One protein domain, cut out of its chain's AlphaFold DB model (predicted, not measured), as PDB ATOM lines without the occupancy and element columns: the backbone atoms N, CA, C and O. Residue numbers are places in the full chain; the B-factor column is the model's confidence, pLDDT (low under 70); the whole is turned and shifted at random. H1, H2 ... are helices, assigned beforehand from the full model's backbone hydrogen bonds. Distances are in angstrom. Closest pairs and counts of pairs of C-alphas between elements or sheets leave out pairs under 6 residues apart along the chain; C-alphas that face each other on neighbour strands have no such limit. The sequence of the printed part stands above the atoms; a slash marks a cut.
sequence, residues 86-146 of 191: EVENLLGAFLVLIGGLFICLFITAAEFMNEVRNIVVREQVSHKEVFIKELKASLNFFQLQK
ATOM      1  N   GLU A  86     -71.563  -7.880  -2.337       60.62
ATOM      2  CA  GLU A  86     -70.710  -6.791  -1.863       60.62
ATOM      3  C   GLU A  86     -69.749  -7.270  -0.765       60.62
ATOM      4  O   GLU A  86     -68.558  -6.960  -0.817       60.62
ATOM      5  N   VAL A  87     -70.227  -8.086   0.182       68.88
ATOM      6  CA  VAL A  87     -69.418  -8.566   1.317       68.88
ATOM      7  C   VAL A  87     -68.397  -9.619   0.883       68.88
ATOM      8  O   VAL A  87     -67.237  -9.552   1.301       68.88
ATOM      9  N   GLU A  88     -68.785 -10.546   0.005       70.75
ATOM     10  CA  GLU A  88     -67.875 -11.556  -0.547       70.75
ATOM     11  C   GLU A  88     -66.797 -10.922  -1.436       70.75
ATOM     12  O   GLU A  88     -65.620 -11.288  -1.346       70.75
ATOM     13  N   ASN A  89     -67.150  -9.904  -2.231       74.25
ATOM     14  CA  ASN A  89     -66.177  -9.200  -3.068       74.25
ATOM     15  C   ASN A  89     -65.230  -8.305  -2.244       74.25
ATOM     16  O   ASN A  89     -64.041  -8.203  -2.564       74.25
ATOM     17  N   LEU A  90     -65.710  -7.690  -1.158       84.31
ATOM     18  CA  LEU A  90     -64.875  -6.905  -0.235       84.31
ATOM     19  C   LEU A  90     -63.902  -7.774   0.572       84.31
ATOM     20  O   LEU A  90     -62.818  -7.302   0.934       84.31
ATOM     21  N   LEU A  91     -64.231  -9.047   0.814       83.69
ATOM     22  CA  LEU A  91     -63.384  -9.973   1.572       83.69
ATOM     23  C   LEU A  91     -61.988 -10.141   0.946       83.69
ATOM     24  O   LEU A  91     -60.986 -10.217   1.663       83.69
ATOM     25  N   GLY A  92     -61.896 -10.120  -0.388       87.75
ATOM     26  CA  GLY A  92     -60.620 -10.188  -1.106       87.75
ATOM     27  C   GLY A  92     -59.687  -9.013  -0.792       87.75
ATOM     28  O   GLY A  92     -58.483  -9.207  -0.603       87.75
ATOM     29  N   ALA A  93     -60.234  -7.801  -0.654       88.81
ATOM     30  CA  ALA A  93     -59.452  -6.615  -0.313       88.81
ATOM     31  C   ALA A  93     -58.884  -6.695   1.116       88.81
ATOM     32  O   ALA A  93     -57.710  -6.386   1.334       88.81
ATOM     33  N   PHE A  94     -59.669  -7.183   2.082       90.25
ATOM     34  CA  PHE A  94     -59.204  -7.373   3.461       90.25
ATOM     35  C   PHE A  94     -58.068  -8.399   3.564       90.25
ATOM     36  O   PHE A  94     -57.086  -8.157   4.273       90.25
ATOM     37  N   LEU A  95     -58.152  -9.511   2.827       92.00
ATOM     38  CA  LEU A  95     -57.100 -10.534   2.818       92.00
ATOM     39  C   LEU A  95     -55.771  -9.996   2.274       92.00
ATOM     40  O   LEU A  95     -54.718 -10.252   2.864       92.00
ATOM     41  N   VAL A  96     -55.810  -9.211   1.194       95.00
ATOM     42  CA  VAL A  96     -54.604  -8.597   0.616       95.00
ATOM     43  C   VAL A  96     -53.989  -7.572   1.573       95.00
ATOM     44  O   VAL A  96     -52.767  -7.544   1.721       95.00
ATOM     45  N   LEU A  97     -54.803  -6.773   2.273       94.75
ATOM     46  CA  LEU A  97     -54.311  -5.800   3.256       94.75
ATOM     47  C   LEU A  97     -53.604  -6.473   4.436       94.75
ATOM     48  O   LEU A  97     -52.486  -6.091   4.790       94.75
ATOM     49  N   ILE A  98     -54.231  -7.492   5.025       95.94
ATOM     50  CA  ILE A  98     -53.662  -8.222   6.164       95.94
ATOM     51  C   ILE A  98     -52.386  -8.953   5.728       95.94
ATOM     52  O   ILE A  98     -51.349  -8.832   6.385       95.94
ATOM     53  N   GLY A  99     -52.426  -9.655   4.591       96.88
ATOM     54  CA  GLY A  99     -51.261 -10.343   4.036       96.88
ATOM     55  C   GLY A  99     -50.101  -9.390   3.733       96.88
ATOM     56  O   GLY A  99     -48.965  -9.648   4.136       96.88
ATOM     57  N   GLY A 100     -50.384  -8.252   3.094       96.69
ATOM     58  CA  GLY A 100     -49.392  -7.222   2.786       96.69
ATOM     59  C   GLY A 100     -48.739  -6.625   4.035       96.69
ATOM     60  O   GLY A 100     -47.523  -6.428   4.051       96.69
ATOM     61  N   LEU A 101     -49.509  -6.407   5.109       95.94
ATOM     62  CA  LEU A 101     -48.990  -5.899   6.381       95.94
ATOM     63  C   LEU A 101     -48.002  -6.875   7.031       95.94
ATOM     64  O   LEU A 101     -46.923  -6.460   7.458       95.94
ATOM     65  N   PHE A 102     -48.326  -8.169   7.060       96.56
ATOM     66  CA  PHE A 102     -47.425  -9.181   7.615       96.56
ATOM     67  C   PHE A 102     -46.137  -9.325   6.802       96.56
ATOM     68  O   PHE A 102     -45.053  -9.378   7.386       96.56
ATOM     69  N   ILE A 103     -46.230  -9.345   5.468       96.25
ATOM     70  CA  ILE A 103     -45.056  -9.452   4.589       96.25
ATOM     71  C   ILE A 103     -44.150  -8.226   4.754       96.25
ATOM     72  O   ILE A 103     -42.940  -8.372   4.927       96.25
ATOM     73  N   CYS A 104     -44.730  -7.023   4.764       94.69
ATOM     74  CA  CYS A 104     -43.989  -5.777   4.956       94.69
ATOM     75  C   CYS A 104     -43.278  -5.742   6.319       94.69
ATOM     76  O   CYS A 104     -42.088  -5.418   6.399       94.69
ATOM     77  N   LEU A 105     -43.971  -6.151   7.387       92.50
ATOM     78  CA  LEU A 105     -43.393  -6.257   8.727       92.50
ATOM     79  C   LEU A 105     -42.237  -7.261   8.763       92.50
ATOM     80  O   LEU A 105     -41.190  -6.967   9.339       92.50
ATOM     81  N   PHE A 106     -42.395  -8.426   8.132       94.75
ATOM     82  CA  PHE A 106     -41.374  -9.469   8.131       94.75
ATOM     83  C   PHE A 106     -40.110  -9.051   7.369       94.75
ATOM     84  O   PHE A 106     -39.005  -9.230   7.883       94.75
ATOM     85  N   ILE A 107     -40.261  -8.444   6.187       95.00
ATOM     86  CA  ILE A 107     -39.135  -7.914   5.401       95.00
ATOM     87  C   ILE A 107     -38.400  -6.833   6.201       95.00
ATOM     88  O   ILE A 107     -37.185  -6.919   6.371       95.00
ATOM     89  N   THR A 108     -39.140  -5.884   6.781       89.31
ATOM     90  CA  THR A 108     -38.563  -4.812   7.607       89.31
ATOM     91  C   THR A 108     -37.813  -5.378   8.817       89.31
ATOM     92  O   THR A 108     -36.706  -4.941   9.129       89.31
ATOM     93  N   ALA A 109     -38.375  -6.382   9.496       88.56
ATOM     94  CA  ALA A 109     -37.726  -7.034  10.631       88.56
ATOM     95  C   ALA A 109     -36.454  -7.797  10.219       88.56
ATOM     96  O   ALA A 109     -35.454  -7.759  10.942       88.56
ATOM     97  N   ALA A 110     -36.466  -8.470   9.066       89.56
ATOM     98  CA  ALA A 110     -35.309  -9.187   8.537       89.56
ATOM     99  C   ALA A 110     -34.174  -8.230   8.140       89.56
ATOM    100  O   ALA A 110     -33.023  -8.460   8.516       89.56
ATOM    101  N   GLU A 111     -34.490  -7.138   7.443       88.75
ATOM    102  CA  GLU A 111     -33.521  -6.089   7.104       88.75
ATOM    103  C   GLU A 111     -32.948  -5.432   8.360       88.75
ATOM    104  O   GLU A 111     -31.728  -5.324   8.497       88.75
ATOM    105  N   PHE A 112     -33.804  -5.089   9.326       83.94
ATOM    106  CA  PHE A 112     -33.370  -4.528  10.603       83.94
ATOM    107  C   PHE A 112     -32.440  -5.485  11.358       83.94
ATOM    108  O   PHE A 112     -31.397  -5.075  11.867       83.94
ATOM    109  N   MET A 113     -32.763  -6.779  11.396       82.00
ATOM    110  CA  MET A 113     -31.918  -7.778  12.048       82.00
ATOM    111  C   MET A 113     -30.581  -7.982  11.320       82.00
ATOM    112  O   MET A 113     -29.557  -8.156  11.983       82.00
ATOM    113  N   ASN A 114     -30.564  -7.938   9.985       83.12
ATOM    114  CA  ASN A 114     -29.334  -8.014   9.196       83.12
ATOM    115  C   ASN A 114     -28.438  -6.790   9.423       83.12
ATOM    116  O   ASN A 114     -27.233  -6.950   9.626       83.12
ATOM    117  N   GLU A 115     -29.020  -5.592   9.471       81.12
ATOM    118  CA  GLU A 115     -28.297  -4.350   9.755       81.12
ATOM    119  C   GLU A 115     -27.727  -4.359  11.181       81.12
ATOM    120  O   GLU A 115     -26.534  -4.122  11.375       81.12
ATOM    121  N   VAL A 116     -28.524  -4.751  12.185       76.12
ATOM    122  CA  VAL A 116     -28.047  -4.888  13.572       76.12
ATOM    123  C   VAL A 116     -26.927  -5.926  13.667       76.12
ATOM    124  O   VAL A 116     -25.923  -5.678  14.335       76.12
ATOM    125  N   ARG A 117     -27.041  -7.073  12.983       73.44
ATOM    126  CA  ARG A 117     -25.962  -8.075  12.940       73.44
ATOM    127  C   ARG A 117     -24.689  -7.514  12.304       73.44
ATOM    128  O   ARG A 117     -23.612  -7.727  12.856       73.44
ATOM    129  N   ASN A 118     -24.798  -6.783  11.195       75.19
ATOM    130  CA  ASN A 118     -23.661  -6.154  10.516       75.19
ATOM    131  C   ASN A 118     -22.949  -5.126  11.420       75.19
ATOM    132  O   ASN A 118     -21.720  -5.111  11.506       75.19
ATOM    133  N   ILE A 119     -23.716  -4.323  12.164       70.38
ATOM    134  CA  ILE A 119     -23.191  -3.351  13.136       70.38
ATOM    135  C   ILE A 119     -22.498  -4.065  14.308       70.38
ATOM    136  O   ILE A 119     -21.370  -3.726  14.666       70.38
ATOM    137  N   VAL A 120     -23.119  -5.107  14.871       66.38
ATOM    138  CA  VAL A 120     -22.552  -5.877  15.997       66.38
ATOM    139  C   VAL A 120     -21.222  -6.537  15.622       66.38
ATOM    140  O   VAL A 120     -20.283  -6.512  16.421       66.38
ATOM    141  N   VAL A 121     -21.112  -7.080  14.406       69.12
ATOM    142  CA  VAL A 121     -19.871  -7.695  13.905       69.12
ATOM    143  C   VAL A 121     -18.738  -6.669  13.778       69.12
ATOM    144  O   VAL A 121     -17.581  -7.021  14.011       69.12
ATOM    145  N   ARG A 122     -19.038  -5.401  13.464       62.47
ATOM    146  CA  ARG A 122     -18.019  -4.340  13.380       62.47
ATOM    147  C   ARG A 122     -17.636  -3.718  14.724       62.47
ATOM    148  O   ARG A 122     -16.508  -3.242  14.834       62.47
ATOM    149  N   GLU A 123     -18.535  -3.689  15.711       60.16
ATOM    150  CA  GLU A 123     -18.389  -2.805  16.882       60.16
ATOM    151  C   GLU A 123     -18.332  -3.499  18.262       60.16
ATOM    152  O   GLU A 123     -18.035  -2.822  19.243       60.16
ATOM    153  N   GLN A 124     -18.512  -4.831  18.359       50.53
ATOM    154  CA  GLN A 124     -18.268  -5.637  19.584       50.53
ATOM    155  C   GLN A 124     -18.931  -5.073  20.865       50.53
ATOM    156  O   GLN A 124     -18.296  -4.926  21.909       50.53
ATOM    157  N   VAL A 125     -20.226  -4.751  20.807       57.34
ATOM    158  CA  VAL A 125     -21.005  -4.241  21.954       57.34
ATOM    159  C   VAL A 125     -22.210  -5.128  22.291       57.34
ATOM    160  O   VAL A 125     -22.756  -5.822  21.436       57.34
ATOM    161  N   SER A 126     -22.609  -5.108  23.571       59.84
ATOM    162  CA  SER A 126     -23.623  -5.979  24.187       59.84
ATOM    163  C   SER A 126     -24.991  -5.958  23.479       59.84
ATOM    164  O   SER A 126     -25.602  -4.911  23.263       59.84
ATOM    165  N   HIS A 127     -25.490  -7.161  23.175       54.41
ATOM    166  CA  HIS A 127     -26.563  -7.446  22.214       54.41
ATOM    167  C   HIS A 127     -27.932  -6.820  22.520       54.41
ATOM    168  O   HIS A 127     -28.652  -6.431  21.604       54.41
ATOM    169  N   LYS A 128     -28.339  -6.760  23.794       58.47
ATOM    170  CA  LYS A 128     -29.732  -6.435  24.160       58.47
ATOM    171  C   LYS A 128     -29.985  -4.937  24.278       58.47
ATOM    172  O   LYS A 128     -31.063  -4.464  23.931       58.47
ATOM    173  N   GLU A 129     -28.992  -4.184  24.735       63.47
ATOM    174  CA  GLU A 129     -29.142  -2.746  24.957       63.47
ATOM    175  C   GLU A 129     -29.119  -1.955  23.653       63.47
ATOM    176  O   GLU A 129     -29.886  -1.007  23.505       63.47
ATOM    177  N   VAL A 130     -28.277  -2.363  22.698       64.31
ATOM    178  CA  VAL A 130     -28.215  -1.754  21.362       64.31
ATOM    179  C   VAL A 130     -29.499  -2.053  20.590       64.31
ATOM    180  O   VAL A 130     -30.114  -1.138  20.055       64.31
ATOM    181  N   PHE A 131     -29.975  -3.301  20.632       66.88
ATOM    182  CA  PHE A 131     -31.216  -3.698  19.967       66.88
ATOM    183  C   PHE A 131     -32.443  -2.953  20.513       66.88
ATOM    184  O   PHE A 131     -33.220  -2.415  19.734       66.88
ATOM    185  N   ILE A 132     -32.607  -2.862  21.840       68.12
ATOM    186  CA  ILE A 132     -33.752  -2.162  22.449       68.12
ATOM    187  C   ILE A 132     -33.683  -0.651  22.197       68.12
ATOM    188  O   ILE A 132     -34.721  -0.026  21.989       68.12
ATOM    189  N   LYS A 133     -32.487  -0.049  22.196       66.50
ATOM    190  CA  LYS A 133     -32.323   1.385  21.905       66.50
ATOM    191  C   LYS A 133     -32.630   1.709  20.444       66.50
ATOM    192  O   LYS A 133     -33.363   2.663  20.201       66.50
ATOM    193  N   GLU A 134     -32.141   0.905  19.502       68.44
ATOM    194  CA  GLU A 134     -32.416   1.073  18.067       68.44
ATOM    195  C   GLU A 134     -33.882   0.767  17.728       68.44
ATOM    196  O   GLU A 134     -34.501   1.513  16.980       68.44
ATOM    197  N   LEU A 135     -34.484  -0.259  18.344       72.94
ATOM    198  CA  LEU A 135     -35.902  -0.596  18.162       72.94
ATOM    199  C   LEU A 135     -36.828   0.473  18.761       72.94
ATOM    200  O   LEU A 135     -37.843   0.833  18.175       72.94
ATOM    201  N   LYS A 136     -36.471   1.036  19.919       69.25
ATOM    202  CA  LYS A 136     -37.212   2.156  20.518       69.25
ATOM    203  C   LYS A 136     -37.063   3.445  19.704       69.25
ATOM    204  O   LYS A 136     -37.997   4.240  19.665       69.25
ATOM    205  N   ALA A 137     -35.914   3.656  19.064       66.62
ATOM    206  CA  ALA A 137     -35.691   4.792  18.177       66.62
ATOM    207  C   ALA A 137     -36.450   4.642  16.848       66.62
ATOM    208  O   ALA A 137     -37.061   5.608  16.403       66.62
ATOM    209  N   SER A 138     -36.479   3.444  16.253       68.31
ATOM    210  CA  SER A 138     -37.201   3.177  15.002       68.31
ATOM    211  C   SER A 138     -38.724   3.151  15.178       68.31
ATOM    212  O   SER A 138     -39.444   3.612  14.294       68.31
ATOM    213  N   LEU A 139     -39.225   2.700  16.334       66.81
ATOM    214  CA  LEU A 139     -40.651   2.770  16.689       66.81
ATOM    215  C   LEU A 139     -41.106   4.174  17.125       66.81
ATOM    216  O   LEU A 139     -42.299   4.469  17.096       66.81
ATOM    217  N   ASN A 140     -40.178   5.072  17.469       63.22
ATOM    218  CA  ASN A 140     -40.469   6.496  17.637       63.22
ATOM    219  C   ASN A 140     -40.491   7.190  16.266       63.22
ATOM    220  O   ASN A 140     -39.597   7.956  15.907       63.22
ATOM    221  N   PHE A 141     -41.570   6.967  15.514       54.56
ATOM    222  CA  PHE A 141     -41.792   7.503  14.162       54.56
ATOM    223  C   PHE A 141     -41.682   9.045  14.059       54.56
ATOM    224  O   PHE A 141     -41.471   9.597  12.983       54.56
ATOM    225  N   PHE A 142     -41.781   9.757  15.188       56.69
ATOM    226  CA  PHE A 142     -41.666  11.217  15.276       56.69
ATOM    227  C   PHE A 142     -40.225  11.755  15.342       56.69
ATOM    228  O   PHE A 142     -40.038  12.974  15.366       56.69
ATOM    229  N   GLN A 143     -39.199  10.897  15.358       51.03
ATOM    230  CA  GLN A 143     -37.806  11.317  15.534       51.03
ATOM    231  C   GLN A 143     -36.946  10.955  14.308       51.03
ATOM    232  O   GLN A 143     -36.194   9.990  14.295       51.03
ATOM    233  N   LEU A 144     -37.044  11.784  13.262       51.72
ATOM    234  CA  LEU A 144     -36.357  11.677  11.956       51.72
ATOM    235  C   LEU A 144     -34.820  11.879  11.987       51.72
ATOM    236  O   LEU A 144     -34.221  12.227  10.969       51.72
ATOM    237  N   GLN A 145     -34.148  11.688  13.124       48.28
ATOM    238  CA  GLN A 145     -32.685  11.768  13.200       48.28
ATOM    239  C   GLN A 145     -32.104  10.606  13.999       48.28
ATOM    240  O   GLN A 145     -32.312  10.495  15.205       48.28
ATOM    241  N   LYS A 146     -31.316   9.778  13.300       45.38
ATOM    242  CA  LYS A 146     -30.510   8.690  13.859       45.38
ATOM    243  C   LYS A 146     -29.492   9.276  14.850       45.38
ATOM    244  O   LYS A 146     -28.613  10.026  14.413       45.38
TER     245      LYS A 146
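Overview. This is residues 86 to 146 of the 191 residues of the protein "Ionotropic receptor IR34" of Lobesia botrana (UniProt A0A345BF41). One long helix, H1, makes the length, and after a tight turn a short helix, H2, folds back at a slant, the two forming a lopsided, loose V. Residues 86 to 111 of H1 stick out as a bare arm. The printed part has 61 residues with two named helices, H1 then H2, and no named strand; its class is all helix. It is extended, with a radius of gyration of the C-alphas of 17.0 A and spans of 56 by 24 by 16 A.

Along the chain. H1, residues 86 to 123, begins at C-alpha 86 (-70.710, -6.791, -1.863) and is 55.7 A long. H2, residues 127 to 139, is 18.3 A long and ends at C-alpha 139 (-40.651, 2.770, 16.689).

Arrangement. H1 and H2 are close but not clearly touching; their closest C-alphas, of Val 116 and Phe 131, are 7.2 A apart. They run opposite ways at a steep tilt of 43 degrees. O i to N i+4 pairs are within hydrogen-bond range in 32 of 34 cases in H1 and 8 of 9 in H2.

Size, cuts and confidence. The C-alphas farthest apart, of Glu 86 and Gln 124, are 56.7 A apart. The printed part has no cut. Residues 139 to 144 stand free. pLDDT is under 70 at residues 86 to 87, 120 to 134 and 136 to 146.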